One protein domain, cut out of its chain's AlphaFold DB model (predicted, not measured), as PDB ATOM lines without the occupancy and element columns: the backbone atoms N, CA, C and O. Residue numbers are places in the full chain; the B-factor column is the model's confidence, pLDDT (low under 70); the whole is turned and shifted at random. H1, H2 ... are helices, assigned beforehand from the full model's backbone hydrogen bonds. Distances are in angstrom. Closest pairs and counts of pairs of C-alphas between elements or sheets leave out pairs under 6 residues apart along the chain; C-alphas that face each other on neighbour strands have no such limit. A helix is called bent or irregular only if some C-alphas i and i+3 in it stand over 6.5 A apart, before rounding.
ATOM      1  N   PHE A  19      29.390-112.075 -27.812       91.00
ATOM      2  CA  PHE A  19      30.654-111.457 -27.393       91.00
ATOM      3  C   PHE A  19      31.844-111.813 -28.303       91.00
ATOM      4  O   PHE A  19      32.848-111.111 -28.290       91.00
ATOM      5  N   GLU A  20      31.769-112.884 -29.101       91.81
ATOM      6  CA  GLU A  20      32.850-113.278 -30.022       91.81
ATOM      7  C   GLU A  20      33.007-112.308 -31.203       91.81
ATOM      8  O   GLU A  20      34.033-112.325 -31.896       91.81
ATOM      9  N   ARG A  21      31.988-111.472 -31.433       93.44
ATOM     10  CA  ARG A  21      32.002-110.370 -32.403       93.44
ATOM     11  C   ARG A  21      32.703-109.130 -31.867       93.44
ATOM     12  O   ARG A  21      33.137-108.304 -32.655       93.44
ATOM     13  N   LEU A  22      32.828-109.021 -30.547       93.81
ATOM     14  CA  LEU A  22      33.433-107.878 -29.894       93.81
ATOM     15  C   LEU A  22      34.960-107.995 -29.928       93.81
ATOM     16  O   LEU A  22      35.555-109.011 -29.539       93.81
ATOM     17  N   GLN A  23      35.590-106.916 -30.354       94.12
ATOM     18  CA  GLN A  23      37.022-106.704 -30.285       94.12
ATOM     19  C   GLN A  23      37.313-105.508 -29.377       94.12
ATOM     20  O   GLN A  23      36.453-104.660 -29.154       94.12
ATOM     21  N   ALA A  24      38.514-105.458 -28.812       93.44
ATOM     22  CA  ALA A  24      38.936-104.398 -27.913       93.44
ATOM     23  C   ALA A  24      40.383-104.000 -28.166       93.44
ATOM     24  O   ALA A  24      41.246-104.836 -28.458       93.44
ATOM     25  N   CYS A  25      40.651-102.707 -28.023       92.19
ATOM     26  CA  CYS A  25      41.996-102.175 -28.010       92.19
ATOM     27  C   CYS A  25      42.569-102.290 -26.593       92.19
ATOM     28  O   CYS A  25      42.046-101.711 -25.646       92.19
ATOM     29  N   LYS A  26      43.698-102.989 -26.439       87.81
ATOM     30  CA  LYS A  26      44.377-103.142 -25.139       87.81
ATOM     31  C   LYS A  26      44.878-101.812 -24.549       87.81
ATOM     32  O   LYS A  26      45.143-101.755 -23.354       87.81
ATOM     33  N   HIS A  27      45.110-100.799 -25.386       87.06
ATOM     34  CA  HIS A  27      45.715 -99.541 -24.951       87.06
ATOM     35  C   HIS A  27      44.675 -98.484 -24.582       87.06
ATOM     36  O   HIS A  27      44.749 -97.944 -23.486       87.06
ATOM     37  N   CYS A  28      43.720 -98.237 -25.479       86.94
ATOM     38  CA  CYS A  28      42.681 -97.224 -25.291       86.94
ATOM     39  C   CYS A  28      41.447 -97.746 -24.552       86.94
ATOM     40  O   CYS A  28      40.591 -96.959 -24.176       86.94
ATOM     41  N   HIS A  29      41.325 -99.066 -24.368       86.38
ATOM     42  CA  HIS A  29      40.108 -99.698 -23.846       86.38
ATOM     43  C   HIS A  29      38.847 -99.420 -24.693       86.38
ATOM     44  O   HIS A  29      37.728 -99.658 -24.249       86.38
ATOM     45  N   THR A  30      39.021 -98.988 -25.946       90.12
ATOM     46  CA  THR A  30      37.941 -98.820 -26.920       90.12
ATOM     47  C   THR A  30      37.509-100.173 -27.481       90.12
ATOM     48  O   THR A  30      38.345-101.032 -27.792       90.12
ATOM     49  N   TYR A  31      36.201-100.352 -27.650       93.50
ATOM     50  CA  TYR A  31      35.598-101.571 -28.183       93.50
ATOM     51  C   TYR A  31      35.168-101.390 -29.635       93.50
ATOM     52  O   TYR A  31      34.792-100.301 -30.047       93.50
ATOM     53  N   HIS A  32      35.197-102.469 -30.409       93.75
ATOM     54  CA  HIS A  32      34.813-102.450 -31.812       93.75
ATOM     55  C   HIS A  32      34.078-103.728 -32.218       93.75
ATOM     56  O   HIS A  32      34.330-104.803 -31.675       93.75
ATOM     57  N   VAL A  33      33.122-103.596 -33.137       93.38
ATOM     58  CA  VAL A  33      32.268-104.702 -33.616       93.38
ATOM     59  C   VAL A  33      32.261-104.796 -35.145       93.38
ATOM     60  O   VAL A  33      31.816-105.804 -35.694       93.38
ATOM     61  N   LEU A  34      32.747-103.769 -35.846       92.06
ATOM     62  CA  LEU A  34      32.769-103.754 -37.307       92.06
ATOM     63  C   LEU A  34      34.034-104.464 -37.823       92.06
ATOM     64  O   LEU A  34      34.649-105.268 -37.122       92.06
ATOM     65  N   TRP A  35      34.371-104.257 -39.095       89.31
ATOM     66  CA  TRP A  35      35.439-105.003 -39.769       89.31
ATOM     67  C   TRP A  35      36.816-104.347 -39.666       89.31
ATOM     68  O   TRP A  35      37.761-104.877 -40.257       89.31
ATOM     69  N   ASP A  36      36.941-103.217 -38.972       87.25
ATOM     70  CA  ASP A  36      38.212-102.516 -38.888       87.25
ATOM     71  C   ASP A  36      39.177-103.283 -37.991       87.25
ATOM     72  O   ASP A  36      38.836-103.825 -36.941       87.25
ATOM     73  N   THR A  37      40.418-103.385 -38.452       87.81
ATOM     74  CA  THR A  37      41.450-104.184 -37.781       87.81
ATOM     75  C   THR A  37      42.253-103.363 -36.786       87.81
ATOM     76  O   THR A  37      42.864-103.934 -35.887       87.81
ATOM     77  N   HIS A  38      42.240-102.037 -36.919       91.50
ATOM     78  CA  HIS A  38      43.059-101.121 -36.137       91.50
ATOM     79  C   HIS A  38      42.194-100.080 -35.440       91.50
ATOM     80  O   HIS A  38      41.211 -99.600 -35.992       91.50
ATOM     81  N   CYS A  39      42.599 -99.728 -34.226       90.31
ATOM     82  CA  CYS A  39      41.933 -98.742 -33.397       90.31
ATOM     83  C   CYS A  39      42.026 -97.343 -34.001       90.31
ATOM     84  O   CYS A  39      43.119 -96.888 -34.329       90.31
ATOM     85  N   GLU A  40      40.897 -96.648 -34.083       87.00
ATOM     86  CA  GLU A  40      40.824 -95.293 -34.640       87.00
ATOM     87  C   GLU A  40      41.628 -94.274 -33.815       87.00
ATOM     88  O   GLU A  40      42.205 -93.347 -34.371       87.00
ATOM     89  N   GLU A  41      41.751 -94.484 -32.500       88.25
ATOM     90  CA  GLU A  41      42.461 -93.566 -31.602       88.25
ATOM     91  C   GLU A  41      43.985 -93.769 -31.583       88.25
ATOM     92  O   GLU A  41      44.743 -92.805 -31.545       88.25
ATOM     93  N   CYS A  42      44.457 -95.023 -31.562       91.31
ATOM     94  CA  CYS A  42      45.887 -95.332 -31.373       91.31
ATOM     95  C   CYS A  42      46.518 -96.177 -32.483       91.31
ATOM     96  O   CYS A  42      47.679 -96.577 -32.361       91.31
ATOM     97  N   SER A  43      45.752 -96.511 -33.522       91.50
ATOM     98  CA  SER A  43      46.176 -97.302 -34.686       91.50
ATOM     99  C   SER A  43      46.765 -98.678 -34.355       91.50
ATOM    100  O   SER A  43      47.461 -99.269 -35.174       91.50
ATOM    101  N   ARG A  44      46.505 -99.219 -33.157       91.50
ATOM    102  CA  ARG A  44      46.915-100.579 -32.769       91.50
ATOM    103  C   ARG A  44      45.854-101.601 -33.146       91.50
ATOM    104  O   ARG A  44      44.669-101.285 -33.147       91.50
ATOM    105  N   GLU A  45      46.282-102.832 -33.398       91.62
ATOM    106  CA  GLU A  45      45.382-103.921 -33.775       91.62
ATOM    107  C   GLU A  45      44.354-104.236 -32.670       91.62
ATOM    108  O   GLU A  45      44.697-104.392 -31.489       91.62
ATOM    109  N   TYR A  46      43.090-104.363 -33.068       92.81
ATOM    110  CA  TYR A  46      42.009-104.830 -32.215       92.81
ATOM    111  C   TYR A  46      42.169-106.319 -31.884       92.81
ATOM    112  O   TYR A  46      42.467-107.151 -32.738       92.81
ATOM    113  N   GLN A  47      41.923-106.690 -30.626       92.81
ATOM    114  CA  GLN A  47      42.014-108.080 -30.177       92.81
ATOM    115  C   GLN A  47      40.647-108.608 -29.737       92.81
ATOM    116  O   GLN A  47      39.885-107.871 -29.116       92.81
ATOM    117  N   PRO A  48      40.323-109.894 -29.977       92.69
ATOM    118  CA  PRO A  48      39.106-110.494 -29.442       92.69
ATOM    119  C   PRO A  48      39.024-110.323 -27.924       92.69
ATOM    120  O   PRO A  48      39.986-110.632 -27.213       92.69
ATOM    121  N   VAL A  49      37.861-109.917 -27.414       92.50
ATOM    122  CA  VAL A  49      37.692-109.592 -25.985       92.50
ATOM    123  C   VAL A  49      38.032-110.765 -25.062       92.50
ATOM    124  O   VAL A  49      38.607-110.570 -23.994       92.50
ATOM    125  N   ARG A  50      37.811-112.009 -25.506       90.06
ATOM    126  CA  ARG A  50      38.203-113.212 -24.749       90.06
ATOM    127  C   ARG A  50      39.719-113.360 -24.563       90.06
ATOM    128  O   ARG A  50      40.168-113.930 -23.572       90.06
ATOM    129  N   LYS A  51      40.531-112.869 -25.507       89.56
ATOM    130  CA  LYS A  51      41.993-112.842 -25.340       89.56
ATOM    131  C   LYS A  51      42.393-111.776 -24.321       89.56
ATOM    132  O   LYS A  51      43.270-112.032 -23.500       89.56
ATOM    133  N   LEU A  52      41.731-110.619 -24.348       87.62
ATOM    134  CA  LEU A  52      41.983-109.533 -23.406       87.62
ATOM    135  C   LEU A  52      41.638-109.946 -21.968       87.62
ATOM    136  O   LEU A  52      42.480-109.807 -21.080       87.62
ATOM    137  N   SER A  53      40.467-110.549 -21.751       87.56
ATOM    138  CA  SER A  53      40.062-111.038 -20.428       87.56
ATOM    139  C   SER A  53      41.026-112.095 -19.884       87.56
ATOM    140  O   SER A  53      41.431-112.022 -18.728       87.56
ATOM    141  N   ALA A  54      41.503-113.019 -20.726       87.38
ATOM    142  CA  ALA A  54      42.480-114.026 -20.318       87.38
ATOM    143  C   ALA A  54      43.818-113.417 -19.854       87.38
ATOM    144  O   ALA A  54      44.451-113.950 -18.939       87.38
ATOM    145  N   LEU A  55      44.253-112.299 -20.450       86.50
ATOM    146  CA  LEU A  55      45.442-111.569 -19.996       86.50
ATOM    147  C   LEU A  55      45.223-110.933 -18.620       86.50
ATOM    148  O   LEU A  55      46.128-110.961 -17.785       86.50
ATOM    149  N   VAL A  56      44.030-110.392 -18.374       85.19
ATOM    150  CA  VAL A  56      43.645-109.827 -17.075       85.19
ATOM    151  C   VAL A  56      43.580-110.928 -16.009       85.19
ATOM    152  O   VAL A  56      44.226-110.803 -14.969       85.19
ATOM    153  N   THR A  57      42.930-112.063 -16.289       85.88
ATOM    154  CA  THR A  57      42.901-113.225 -15.380       85.88
ATOM    155  C   THR A  57      44.309-113.729 -15.066       85.88
ATOM    156  O   THR A  57      44.625-114.008 -13.912       85.88
ATOM    157  N   ARG A  58      45.201-113.791 -16.065       87.25
ATOM    158  CA  ARG A  58      46.597-114.194 -15.849       87.25
ATOM    159  C   ARG A  58      47.318-113.271 -14.865       87.25
ATOM    160  O   ARG A  58      48.081-113.770 -14.042       87.25
ATOM    161  N   ARG A  59      47.075-111.958 -14.924       86.81
ATOM    162  CA  ARG A  59      47.648-110.998 -13.965       86.81
ATOM    163  C   ARG A  59      47.128-111.242 -12.552       86.81
ATOM    164  O   ARG A  59      47.935-111.295 -11.637       86.81
ATOM    165  N   TYR A  60      45.828-111.484 -12.373       86.69
ATOM    166  CA  TYR A  60      45.278-111.828 -11.056       86.69
ATOM    167  C   TYR A  60      45.917-113.086 -10.461       86.69
ATOM    168  O   TYR A  60      46.285-113.100  -9.287       86.69
ATOM    169  N   VAL A  61      46.113-114.119 -11.281       87.06
ATOM    170  CA  VAL A  61      46.798-115.353 -10.870       87.06
ATOM    171  C   VAL A  61      48.248-115.067 -10.476       87.06
ATOM    172  O   VAL A  61      48.693-115.522  -9.426       87.06
ATOM    173  N   GLN A  62      48.976-114.270 -11.266       89.00
ATOM    174  CA  GLN A  62      50.343-113.846 -10.937       89.00
ATOM    175  C   GLN A  62      50.398-113.073  -9.615       89.00
ATOM    176  O   GLN A  62      51.248-113.370  -8.781       89.00
ATOM    177  N   THR A  63      49.468-112.147  -9.375       90.38
ATOM    178  CA  THR A  63      49.381-111.415  -8.106       90.38
ATOM    179  C   THR A  63      49.129-112.356  -6.930       90.38
ATOM    180  O   THR A  63      49.764-112.206  -5.893       90.38
ATOM    181  N   ARG A  64      48.273-113.377  -7.080       90.88
ATOM    182  CA  ARG A  64      48.056-114.390  -6.030       90.88
ATOM    183  C   ARG A  64      49.307-115.228  -5.755       90.88
ATOM    184  O   ARG A  64      49.610-115.469  -4.592       90.88
ATOM    185  N   PHE A  65      50.062-115.609  -6.790       92.19
ATOM    186  CA  PHE A  65      51.370-116.258  -6.617       92.19
ATOM    187  C   PHE A  65      52.362-115.358  -5.868       92.19
ATOM    188  O   PHE A  65      53.053-115.836  -4.974       92.19
ATOM    189  N   LEU A  66      52.416-114.065  -6.203       93.62
ATOM    190  CA  LEU A  66      53.287-113.098  -5.528       93.62
ATOM    191  C   LEU A  66      52.882-112.877  -4.067       93.62
ATOM    192  O   LEU A  66      53.750-112.807  -3.203       93.62
ATOM    193  N   LEU A  67      51.583-112.823  -3.768       94.06
ATOM    194  CA  LEU A  67      51.088-112.738  -2.392       94.06
ATOM    195  C   LEU A  67      51.431-114.000  -1.594       94.06
ATOM    196  O   LEU A  67      51.876-113.895  -0.456       94.06
ATOM    197  N   LEU A  68      51.285-115.186  -2.191       94.00
ATOM    198  CA  LEU A  68      51.685-116.440  -1.552       94.00
ATOM    199  C   LEU A  68      53.198-116.464  -1.284       94.00
ATOM    200  O   LEU A  68      53.609-116.816  -0.180       94.00
ATOM    201  N   ALA A  69      54.016-116.004  -2.238       93.19
ATOM    202  CA  ALA A  69      55.459-115.827  -2.051       93.19
ATOM    203  C   ALA A  69      55.768-114.904  -0.869       93.19
ATOM    204  O   ALA A  69      56.562-115.254   0.000       93.19
ATOM    205  N   LEU A  70      55.097-113.752  -0.817       95.75
ATOM    206  CA  LEU A  70      55.258-112.765   0.242       95.75
ATOM    207  C   LEU A  70      54.927-113.358   1.618       95.75
ATOM    208  O   LEU A  70      55.712-113.191   2.548       95.75
ATOM    209  N   PHE A  71      53.817-114.092   1.751       94.44
ATOM    210  CA  PHE A  71      53.449-114.747   3.011       94.44
ATOM    211  C   PHE A  71      54.469-115.803   3.447       94.44
ATOM    212  O   PHE A  71      54.796-115.873   4.631       94.44
ATOM    213  N   VAL A  72      55.014-116.587   2.512       93.31
ATOM    214  CA  VAL A  72      56.075-117.562   2.816       93.31
ATOM    215  C   VAL A  72      57.353-116.851   3.271       93.31
ATOM    216  O   VAL A  72      57.931-117.236   4.285       93.31
ATOM    217  N   CYS A  73      57.768-115.779   2.592       93.31
ATOM    218  CA  CYS A  73      58.925-114.979   3.003       93.31
ATOM    219  C   CYS A  73      58.739-114.374   4.401       93.31
ATOM    220  O   CYS A  73      59.646-114.458   5.226       93.31
ATOM    221  N   LEU A  74      57.560-113.817   4.696       94.75
ATOM    222  CA  LEU A  74      57.240-113.278   6.021       94.75
ATOM    223  C   LEU A  74      57.271-114.364   7.105       94.75
ATOM    224  O   LEU A  74      57.821-114.138   8.180       94.75
ATOM    225  N   ALA A  75      56.739-115.557   6.822       92.25
ATOM    226  CA  ALA A  75      56.783-116.683   7.753       92.25
ATOM    227  C   ALA A  75      58.224-117.127   8.059       92.25
ATOM    228  O   ALA A  75      58.547-117.406   9.213       92.25
ATOM    229  N   VAL A  76      59.098-117.144   7.046       92.25
ATOM    230  CA  VAL A  76      60.524-117.465   7.209       92.25
ATOM    231  C   VAL A  76      61.251-116.394   8.029       92.25
ATOM    232  O   VAL A  76      62.030-116.744   8.910       92.25
ATOM    233  N   LEU A  77      60.976-115.105   7.800       92.38
ATOM    234  CA  LEU A  77      61.594-114.005   8.558       92.38
ATOM    235  C   LEU A  77      61.187-113.992  10.040       92.38
ATOM    236  O   LEU A  77      61.981-113.601  10.892       92.38
ATOM    237  N   CYS A  78      59.967-114.425  10.357       92.25
ATOM    238  CA  CYS A  78      59.473-114.507  11.732       92.25
ATOM    239  C   CYS A  78      59.943-115.764  12.489       92.25
ATOM    240  O   CYS A  78      59.686-115.877  13.693       92.25
ATOM    241  N   ALA A  79      60.600-116.717  11.821       90.88
ATOM    242  CA  ALA A  79      61.071-117.948  12.444       90.88
ATOM    243  C   ALA A  79      62.269-117.676  13.370       90.88
ATOM    244  O   ALA A  79      63.264-117.081  12.963       90.88
ATOM    245  N   LYS A  80      62.190-118.139  14.624       89.50
ATOM    246  CA  LYS A  80      63.242-117.926  15.637       89.50
ATOM    247  C   LYS A  80      64.160-119.135  15.817       89.50
ATOM    248  O   LYS A  80      65.242-118.998  16.378       89.50
ATOM    249  N   THR A  81      63.743-120.316  15.360       93.38
ATOM    250  CA  THR A  81      64.515-121.562  15.467       93.38
ATOM    251  C   THR A  81      64.727-122.219  14.103       93.38
ATOM    252  O   THR A  81      63.898-122.098  13.201       93.38
ATOM    253  N   LEU A  82      65.817-122.986  13.964       90.31
ATOM    254  CA  LEU A  82      66.107-123.780  12.757       90.31
ATOM    255  C   LEU A  82      64.958-124.735  12.394       90.31
ATOM    256  O   LEU A  82      64.636-124.900  11.219       90.31
ATOM    257  N   SER A  83      64.297-125.321  13.397       91.31
ATOM    258  CA  SER A  83      63.124-126.177  13.196       91.31
ATOM    259  C   SER A  83      61.933-125.409  12.615       91.31
ATOM    260  O   SER A  83      61.311-125.882  11.667       91.31
ATOM    261  N   GLN A  84      61.642-124.207  13.121       91.44
ATOM    262  CA  GLN A  84      60.574-123.351  12.594       91.44
ATOM    263  C   GLN A  84      60.862-122.908  11.157       91.44
ATOM    264  O   GLN A  84      59.948-122.886  10.337       91.44
ATOM    265  N   LEU A  85      62.124-122.616  10.836       93.19
ATOM    266  CA  LEU A  85      62.538-122.221   9.491       93.19
ATOM    267  C   LEU A  85      62.338-123.355   8.476       93.19
ATOM    268  O   LEU A  85      61.748-123.131   7.419       93.19
ATOM    269  N   LEU A  86      62.771-124.579   8.806       92.50
ATOM    270  CA  LEU A  86      62.586-125.751   7.940       92.50
ATOM    271  C   LEU A  86      61.105-126.068   7.712       92.50
ATOM    272  O   LEU A  86      60.705-126.357   6.584       92.50
ATOM    273  N   ILE A  87      60.284-125.973   8.761       93.31
ATOM    274  CA  ILE A  87      58.836-126.188   8.658       93.31
ATOM    275  C   ILE A  87      58.196-125.107   7.777       93.31
ATOM    276  O   ILE A  87      57.437-125.443   6.870       93.31
ATOM    277  N   ALA A  88      58.524-123.828   7.987       91.50
ATOM    278  CA  ALA A  88      57.981-122.723   7.196       91.50
ATOM    279  C   ALA A  88      58.338-122.853   5.706       91.50
ATOM    280  O   ALA A  88      57.468-122.704   4.845       91.50
ATOM    281  N   ALA A  89      59.590-123.197   5.395       91.50
ATOM    282  CA  ALA A  89      60.039-123.421   4.024       91.50
ATOM    283  C   ALA A  89      59.365-124.649   3.385       91.50
ATOM    284  O   ALA A  89      58.882-124.566   2.253       91.50
ATOM    285  N   GLY A  90      59.281-125.771   4.110       94.00
ATOM    286  CA  GLY A  90      58.656-127.003   3.622       94.00
ATOM    287  C   GLY A  90      57.159-126.842   3.347       94.00
ATOM    288  O   GLY A  90      56.680-127.215   2.274       94.00
ATOM    289  N   VAL A  91      56.422-126.223   4.277       94.44
ATOM    290  CA  VAL A  91      54.990-125.922   4.107       94.44
ATOM    291  C   VAL A  91      54.779-124.912   2.980       94.44
ATOM    292  O   VAL A  91      53.888-125.102   2.154       94.44
ATOM    293  N   GLY A  92      55.616-123.875   2.891       93.94
ATOM    294  CA  GLY A  92      55.557-122.901   1.805       93.94
ATOM    295  C   GLY A  92      55.717-123.553   0.432       93.94
ATOM    296  O   GLY A  92      54.900-123.320  -0.460       93.94
ATOM    297  N   LEU A  93      56.711-124.432   0.274       95.06
ATOM    298  CA  LEU A  93      56.928-125.177  -0.966       95.06
ATOM    299  C   LEU A  93      55.725-126.065  -1.315       95.06
ATOM    300  O   LEU A  93      55.274-126.067  -2.462       95.06
ATOM    301  N   LEU A  94      55.171-126.778  -0.332       95.69
ATOM    302  CA  LEU A  94      53.985-127.612  -0.526       95.69
ATOM    303  C   LEU A  94      52.781-126.782  -1.002       95.69
ATOM    304  O   LEU A  94      52.108-127.173  -1.958       95.69
ATOM    305  N   LEU A  95      52.536-125.622  -0.384       94.62
ATOM    306  CA  LEU A  95      51.464-124.705  -0.781       94.62
ATOM    307  C   LEU A  95      51.657-124.183  -2.209       94.62
ATOM    308  O   LEU A  95      50.693-124.142  -2.972       94.62
ATOM    309  N   PHE A  96      52.888-123.849  -2.605       94.56
ATOM    310  CA  PHE A  96      53.200-123.452  -3.982       94.56
ATOM    311  C   PHE A  96      52.878-124.551  -4.994       94.56
ATOM    312  O   PHE A  96      52.248-124.277  -6.018       94.56
ATOM    313  N   VAL A  97      53.289-125.791  -4.715       95.19
ATOM    314  CA  VAL A  97      53.047-126.938  -5.602       95.19
ATOM    315  C   VAL A  97      51.551-127.230  -5.715       95.19
ATOM    316  O   VAL A  97      51.043-127.392  -6.827       95.19
ATOM    317  N   LEU A  98      50.829-127.240  -4.590       94.81
ATOM    318  CA  LEU A  98      49.377-127.437  -4.565       94.81
ATOM    319  C   LEU A  98      48.644-126.335  -5.335       94.81
ATOM    320  O   LEU A  98      47.780-126.631  -6.160       94.81
ATOM    321  N   PHE A  99      49.015-125.072  -5.116       93.38
ATOM    322  CA  PHE A  99      48.407-123.937  -5.805       93.38
ATOM    323  C   PHE A  99      48.695-123.966  -7.312       93.38
ATOM    324  O   PHE A  99      47.788-123.769  -8.120       93.38
ATOM    325  N   PHE A 100      49.923-124.303  -7.719       93.62
ATOM    326  CA  PHE A 100      50.275-124.484  -9.128       93.62
ATOM    327  C   PHE A 100      49.488-125.621  -9.786       93.62
ATOM    328  O   PHE A 100      48.964-125.459 -10.891       93.62
ATOM    329  N   TRP A 101      49.358-126.760  -9.103       94.88
ATOM    330  CA  TRP A 101      48.573-127.887  -9.597       94.88
ATOM    331  C   TRP A 101      47.088-127.531  -9.737       94.88
ATOM    332  O   TRP A 101      46.481-127.810 -10.774       94.88
ATOM    333  N   MET A 102      46.525-126.832  -8.745       92.06
ATOM    334  CA  MET A 102      45.156-126.323  -8.790       92.06
ATOM    335  C   MET A 102      44.962-125.355  -9.963       92.06
ATOM    336  O   MET A 102      44.018-125.522 -10.734       92.06
ATOM    337  N   GLN A 103      45.884-124.414 -10.179       90.62
ATOM    338  CA  GLN A 103      45.809-123.475 -11.301       90.62
ATOM    339  C   GLN A 103      45.882-124.186 -12.657       90.62
ATOM    340  O   GLN A 103      45.162-123.827 -13.589       90.62
ATOM    341  N   LYS A 104      46.730-125.213 -12.781       89.31
ATOM    342  CA  LYS A 104      46.849-126.003 -14.012       89.31
ATOM    343  C   LYS A 104      45.560-126.769 -14.316       89.31
ATOM    344  O   LYS A 104      45.171-126.848 -15.479       89.31
ATOM    345  N   LYS A 105      44.899-127.317 -13.291       90.88
ATOM    346  CA  LYS A 105      43.677-128.120 -13.442       90.88
ATOM    347  C   LYS A 105      42.412-127.270 -13.615       90.88
ATOM    348  O   LYS A 105      41.565-127.620 -14.429       90.88
ATOM    349  N   TYR A 106      42.296-126.157 -12.891       88.94
ATOM    350  CA  TYR A 106      41.076-125.340 -12.814       88.94
ATOM    351  C   TYR A 106      41.189-123.962 -13.492       88.94
ATOM    352  O   TYR A 106      40.218-123.210 -13.531       88.94
ATOM    353  N   GLY A 107      42.331-123.622 -14.094       83.88
ATOM    354  CA  GLY A 107      42.542-122.312 -14.720       83.88
ATOM    355  C   GLY A 107      41.690-122.039 -15.968       83.88
ATOM    356  O   GLY A 107      41.542-120.886 -16.366       83.88
ATOM    357  N   SER A 108      41.123-123.053 -16.634       84.19
ATOM    358  CA  SER A 108      40.090-122.838 -17.666       84.19
ATOM    359  C   SER A 108      38.787-122.343 -17.050       84.19
ATOM    360  O   SER A 108      38.270-121.319 -17.485       84.19
ATOM    361  N   TYR A 109      38.326-123.015 -15.998       86.88
ATOM    362  CA  TYR A 109      37.112-122.650 -15.279       86.88
ATOM    363  C   TYR A 109      37.205-121.240 -14.691       86.88
ATOM    364  O   TYR A 109      36.287-120.443 -14.838       86.88
ATOM    365  N   GLU A 110      38.348-120.891 -14.098       84.50
ATOM    366  CA  GLU A 110      38.554-119.548 -13.556       84.50
ATOM    367  C   GLU A 110      38.521-118.461 -14.641       84.50
ATOM    368  O   GLU A 110      37.961-117.393 -14.414       84.50
ATOM    369  N   ARG A 111      39.062-118.726 -15.840       85.69
ATOM    370  CA  ARG A 111      38.979-117.777 -16.965       85.69
ATOM    371  C   ARG A 111      37.539-117.510 -17.376       85.69
ATOM    372  O   ARG A 111      37.197-116.357 -17.613       85.69
ATOM    373  N   ASP A 112      36.710-118.545 -17.438       85.75
ATOM    374  CA  ASP A 112      35.301-118.390 -17.798       85.75
ATOM    375  C   ASP A 112      34.506-117.720 -16.665       85.75
ATOM    376  O   ASP A 112      33.712-116.817 -16.921       85.75
ATOM    377  N   ALA A 113      34.788-118.066 -15.404       86.50
ATOM    378  CA  ALA A 113      34.161-117.444 -14.239       86.50
ATOM    379  C   ALA A 113      34.506-115.951 -14.106       86.50
ATOM    380  O   ALA A 113      33.646-115.149 -13.754       86.50
ATOM    381  N   GLN A 114      35.748-115.565 -14.410       86.81
ATOM    382  CA  GLN A 114      36.204-114.169 -14.378       86.81
ATOM    383  C   GLN A 114      35.800-113.377 -15.628       86.81
ATOM    384  O   GLN A 114      35.859-112.148 -15.623       86.81
ATOM    385  N   PHE A 115      35.361-114.050 -16.693       90.00
ATOM    386  CA  PHE A 115      34.964-113.379 -17.926       90.00
ATOM    387  C   PHE A 115      33.674-112.575 -17.771       90.00
ATOM    388  O   PHE A 115      33.589-111.456 -18.271       90.00
ATOM    389  N   LEU A 116      32.684-113.123 -17.066       89.38
ATOM    390  CA  LEU A 116      31.406-112.444 -16.874       89.38
ATOM    391  C   LEU A 116      31.549-111.154 -16.039       89.38
ATOM    392  O   LEU A 116      31.108-110.117 -16.523       89.38
ATOM    393  N   PRO A 117      32.221-111.150 -14.866       90.31
ATOM    394  CA  PRO A 117      32.505-109.919 -14.127       90.31
ATOM    395  C   PRO A 117      33.272-108.884 -14.953       90.31
ATOM    396  O   PRO A 117      32.942-107.702 -14.897       90.31
ATOM    397  N   PHE A 118      34.251-109.328 -15.751       90.81
ATOM    398  CA  PHE A 118      34.992-108.452 -16.658       90.81
ATOM    399  C   PHE A 118      34.058-107.764 -17.668       90.81
ATOM    400  O   PHE A 118      34.106-106.548 -17.814       90.81
ATOM    401  N   LEU A 119      33.159-108.510 -18.320       90.88
ATOM    402  CA  LEU A 119      32.189-107.920 -19.250       90.88
ATOM    403  C   LEU A 119      31.214-106.961 -18.560       90.88
ATOM    404  O   LEU A 119      30.856-105.942 -19.145       90.88
ATOM    405  N   THR A 120      30.789-107.269 -17.333       90.56
ATOM    406  CA  THR A 120      29.902-106.392 -16.556       90.56
ATOM    407  C   THR A 120      30.592-105.076 -16.203       90.56
ATOM    408  O   THR A 120      29.983-104.018 -16.320       90.56
ATOM    409  N   GLN A 121      31.868-105.120 -15.814       91.50
ATOM    410  CA  GLN A 121      32.650-103.919 -15.514       91.50
ATOM    411  C   GLN A 121      32.845-103.033 -16.753       91.50
ATOM    412  O   GLN A 121      32.795-101.811 -16.662       91.50
ATOM    413  N   GLU A 122      33.028-103.654 -17.916       91.50
ATOM    414  CA  GLU A 122      33.294-102.975 -19.188       91.50
ATOM    415  C   GLU A 122      32.015-102.595 -19.958       91.50
ATOM    416  O   GLU A 122      32.074-102.056 -21.065       91.50
ATOM    417  N   GLN A 123      30.835-102.851 -19.386       92.12
ATOM    418  CA  GLN A 123      29.553-102.691 -20.069       92.12
ATOM    419  C   GLN A 123      29.321-101.261 -20.586       92.12
ATOM    420  O   GLN A 123      28.852-101.088 -21.712       92.12
ATOM    421  N   GLU A 124      29.645-100.239 -19.793       92.38
ATOM    422  CA  GLU A 124      29.445 -98.835 -20.184       92.38
ATOM    423  C   GLU A 124      30.397 -98.397 -21.306       92.38
ATOM    424  O   GLU A 124      29.986 -97.690 -22.230       92.38
ATOM    425  N   ALA A 125      31.640 -98.886 -21.302       92.44
ATOM    426  CA  ALA A 125      32.589 -98.642 -22.385       92.44
ATOM    427  C   ALA A 125      32.118 -99.300 -23.693       92.44
ATOM    428  O   ALA A 125      32.141 -98.674 -24.754       92.44
ATOM    429  N   ILE A 126      31.597-100.531 -23.615       93.75
ATOM    430  CA  ILE A 126      31.014-101.233 -24.766       93.75
ATOM    431  C   ILE A 126      29.800-100.472 -25.311       93.75
ATOM    432  O   ILE A 126      29.695-100.275 -26.519       93.75
ATOM    433  N   LYS A 127      28.887-100.018 -24.442       92.50
ATOM    434  CA  LYS A 127      27.720 -99.219 -24.854       92.50
ATOM    435  C   LYS A 127      28.143 -97.939 -25.565       92.50
ATOM    436  O   LYS A 127      27.619 -97.653 -26.636       92.50
ATOM    437  N   THR A 128      29.101 -97.210 -24.998       92.56
ATOM    438  CA  THR A 128      29.612 -95.957 -25.567       92.56
ATOM    439  C   THR A 128      30.189 -96.183 -26.964       92.56
ATOM    440  O   THR A 128      29.829 -95.477 -27.904       92.56
ATOM    441  N   ALA A 129      30.989 -97.236 -27.140       92.81
ATOM    442  CA  ALA A 129      31.532 -97.599 -28.446       92.81
ATOM    443  C   ALA A 129      30.442 -97.997 -29.460       92.81
ATOM    444  O   ALA A 129      30.511 -97.637 -30.632       92.81
ATOM    445  N   LEU A 130      29.401 -98.721 -29.033       93.75
ATOM    446  CA  LEU A 130      28.275 -99.060 -29.910       93.75
ATOM    447  C   LEU A 130      27.478 -97.822 -30.342       93.75
ATOM    448  O   LEU A 130      27.012 -97.782 -31.479       93.75
ATOM    449  N   VAL A 131      27.325 -96.830 -29.460       92.19
ATOM    450  CA  VAL A 131      26.689 -95.548 -29.795       92.19
ATOM    451  C   VAL A 131      27.526 -94.787 -30.819       92.19
ATOM    452  O   VAL A 131      26.962 -94.342 -31.813       92.19
ATOM    453  N   HIS A 132      28.849 -94.737 -30.655       92.31
ATOM    454  CA  HIS A 132      29.748 -94.143 -31.650       92.31
ATOM    455  C   HIS A 132      29.581 -94.796 -33.035       92.31
ATOM    456  O   HIS A 132      29.341 -94.111 -34.024       92.31
ATOM    457  N   HIS A 133      29.532 -96.132 -33.117       93.50
ATOM    458  CA  HIS A 133      29.275 -96.798 -34.405       93.50
ATOM    459  C   HIS A 133      27.889 -96.488 -35.003       93.50
ATOM    460  O   HIS A 133      27.696 -96.599 -36.215       93.50
ATOM    461  N   LEU A 134      26.889 -96.122 -34.190       92.69
ATOM    462  CA  LEU A 134      25.594 -95.659 -34.706       92.69
ATOM    463  C   LEU A 134      25.680 -94.253 -35.312       92.69
ATOM    464  O   LEU A 134      24.878 -93.932 -36.196       92.69
ATOM    465  N   GLU A 135      26.631 -93.430 -34.877       93.12
ATOM    466  CA  GLU A 135      26.937 -92.141 -35.501       93.12
ATOM    467  C   GLU A 135      27.573 -92.352 -36.881       93.12
ATOM    468  O   GLU A 135      27.132 -91.721 -37.845       93.12
ATOM    469  N   ASP A 136      28.469 -93.338 -37.021       93.19
ATOM    470  CA  ASP A 136      29.038 -93.743 -38.317       93.19
ATOM    471  C   ASP A 136      27.964 -94.213 -39.300       93.19
ATOM    472  O   ASP A 136      27.987 -93.865 -40.482       93.19
ATOM    473  N   VAL A 137      26.977 -94.975 -38.813       95.25
ATOM    474  CA  VAL A 137      25.796 -95.344 -39.609       95.25
ATOM    475  C   VAL A 137      25.063 -94.087 -40.078       95.25
ATOM    476  O   VAL A 137      24.650 -94.006 -41.233       95.25
ATOM    477  N   GLY A 138      24.901 -93.090 -39.206       93.62
ATOM    478  CA  GLY A 138      24.294 -91.807 -39.560       93.62
ATOM    479  C   GLY A 138      25.073 -91.059 -40.645       93.62
ATOM    480  O   GLY A 138      24.464 -90.500 -41.560       93.62
ATOM    481  N   ALA A 139      26.405 -91.076 -40.578       94.94
ATOM    482  CA  ALA A 139      27.274 -90.495 -41.598       94.94
ATOM    483  C   ALA A 139      27.154 -91.229 -42.945       94.94
ATOM    484  O   ALA A 139      27.028 -90.579 -43.984       94.94
ATOM    485  N   ASP A 140      27.101 -92.563 -42.938       95.69
ATOM    486  CA  ASP A 140      26.908 -93.364 -44.152       95.69
ATOM    487  C   ASP A 140      25.553 -93.107 -44.813       95.69
ATOM    488  O   ASP A 140      25.477 -92.997 -46.036       95.69
ATOM    489  N   VAL A 141      24.486 -92.943 -44.025       94.50
ATOM    490  CA  VAL A 141      23.158 -92.585 -44.548       94.50
ATOM    491  C   VAL A 141      23.177 -91.211 -45.216       94.50
ATOM    492  O   VAL A 141      22.629 -91.066 -46.307       94.50
ATOM    493  N   LYS A 142      23.830 -90.211 -44.604       94.44
ATOM    494  CA  LYS A 142      23.985 -88.869 -45.201       94.44
ATOM    495  C   LYS A 142      24.788 -88.899 -46.501       94.44
ATOM    496  O   LYS A 142      24.515 -88.109 -47.395       94.44
ATOM    497  N   ALA A 143      25.749 -89.814 -46.606       95.50
ATOM    498  CA  ALA A 143      26.552 -90.039 -47.805       95.50
ATOM    499  C   ALA A 143      25.888 -90.988 -48.825       95.50
ATOM    500  O   ALA A 143      26.556 -91.439 -49.752       95.50
ATOM    501  N   GLU A 144      24.610 -91.345 -48.637       93.56
ATOM    502  CA  GLU A 144      23.853 -92.295 -49.471       93.56
ATOM    503  C   GLU A 144      24.484 -93.701 -49.584       93.56
ATOM    504  O   GLU A 144      24.119 -94.511 -50.442       93.56
TER     505      GLU A 144
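This is residues 19 to 144 of the 311 residues of an uncharacterized protein of Brevibacillus choshinensis (UniProt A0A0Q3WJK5). After residues 19 to 48, with no named element, comes a long helical hairpin, H1 and H2a; arm H2b of bent H2 crosses H1 near the open end, and H3 leads away, residues 134 to 144 sticking out. There are 126 printed residues with three named helices and no named strand: all helix. The whole is extended, radius of gyration of the C-alphas 22.4 A, spans 82 by 25 by 22 A.

Find C-alpha 49 at (37.692, -109.592, -25.985); H1 runs 42.2 A to residue 77. H2, residues 82 to 121, assigned as one helix by hydrogen bonds, is bent: C-alphas 105 and 108 are 7.7 A apart. Its arms are H2a, 82 to 105, 34.8 A, and H2b, 108 to 121, 20.4 A. H3, 123 to 142, 29.2 A, ends at (23.985, -88.869, -45.201).

H1, with residues 65 to 76 alone, touches H2a, closest at C-alphas 72 and 92, 5.5 A, a shallow tilt of 12 degrees, opposite ways. Its residues 50 to 57 alone touch H2b, closest at C-alphas 54 and 111, 6.1 A. H3 is apart from H1 and H2a. Every O i to N i+4 pair is within hydrogen-bond range in H1, H2a and H3, 8 of 10 in H2b.

C-alphas 81 and 144, the farthest apart, are 82.0 A apart. The printed part has no cut, both links are tight, and no printed residue is under 70 in pLDDT.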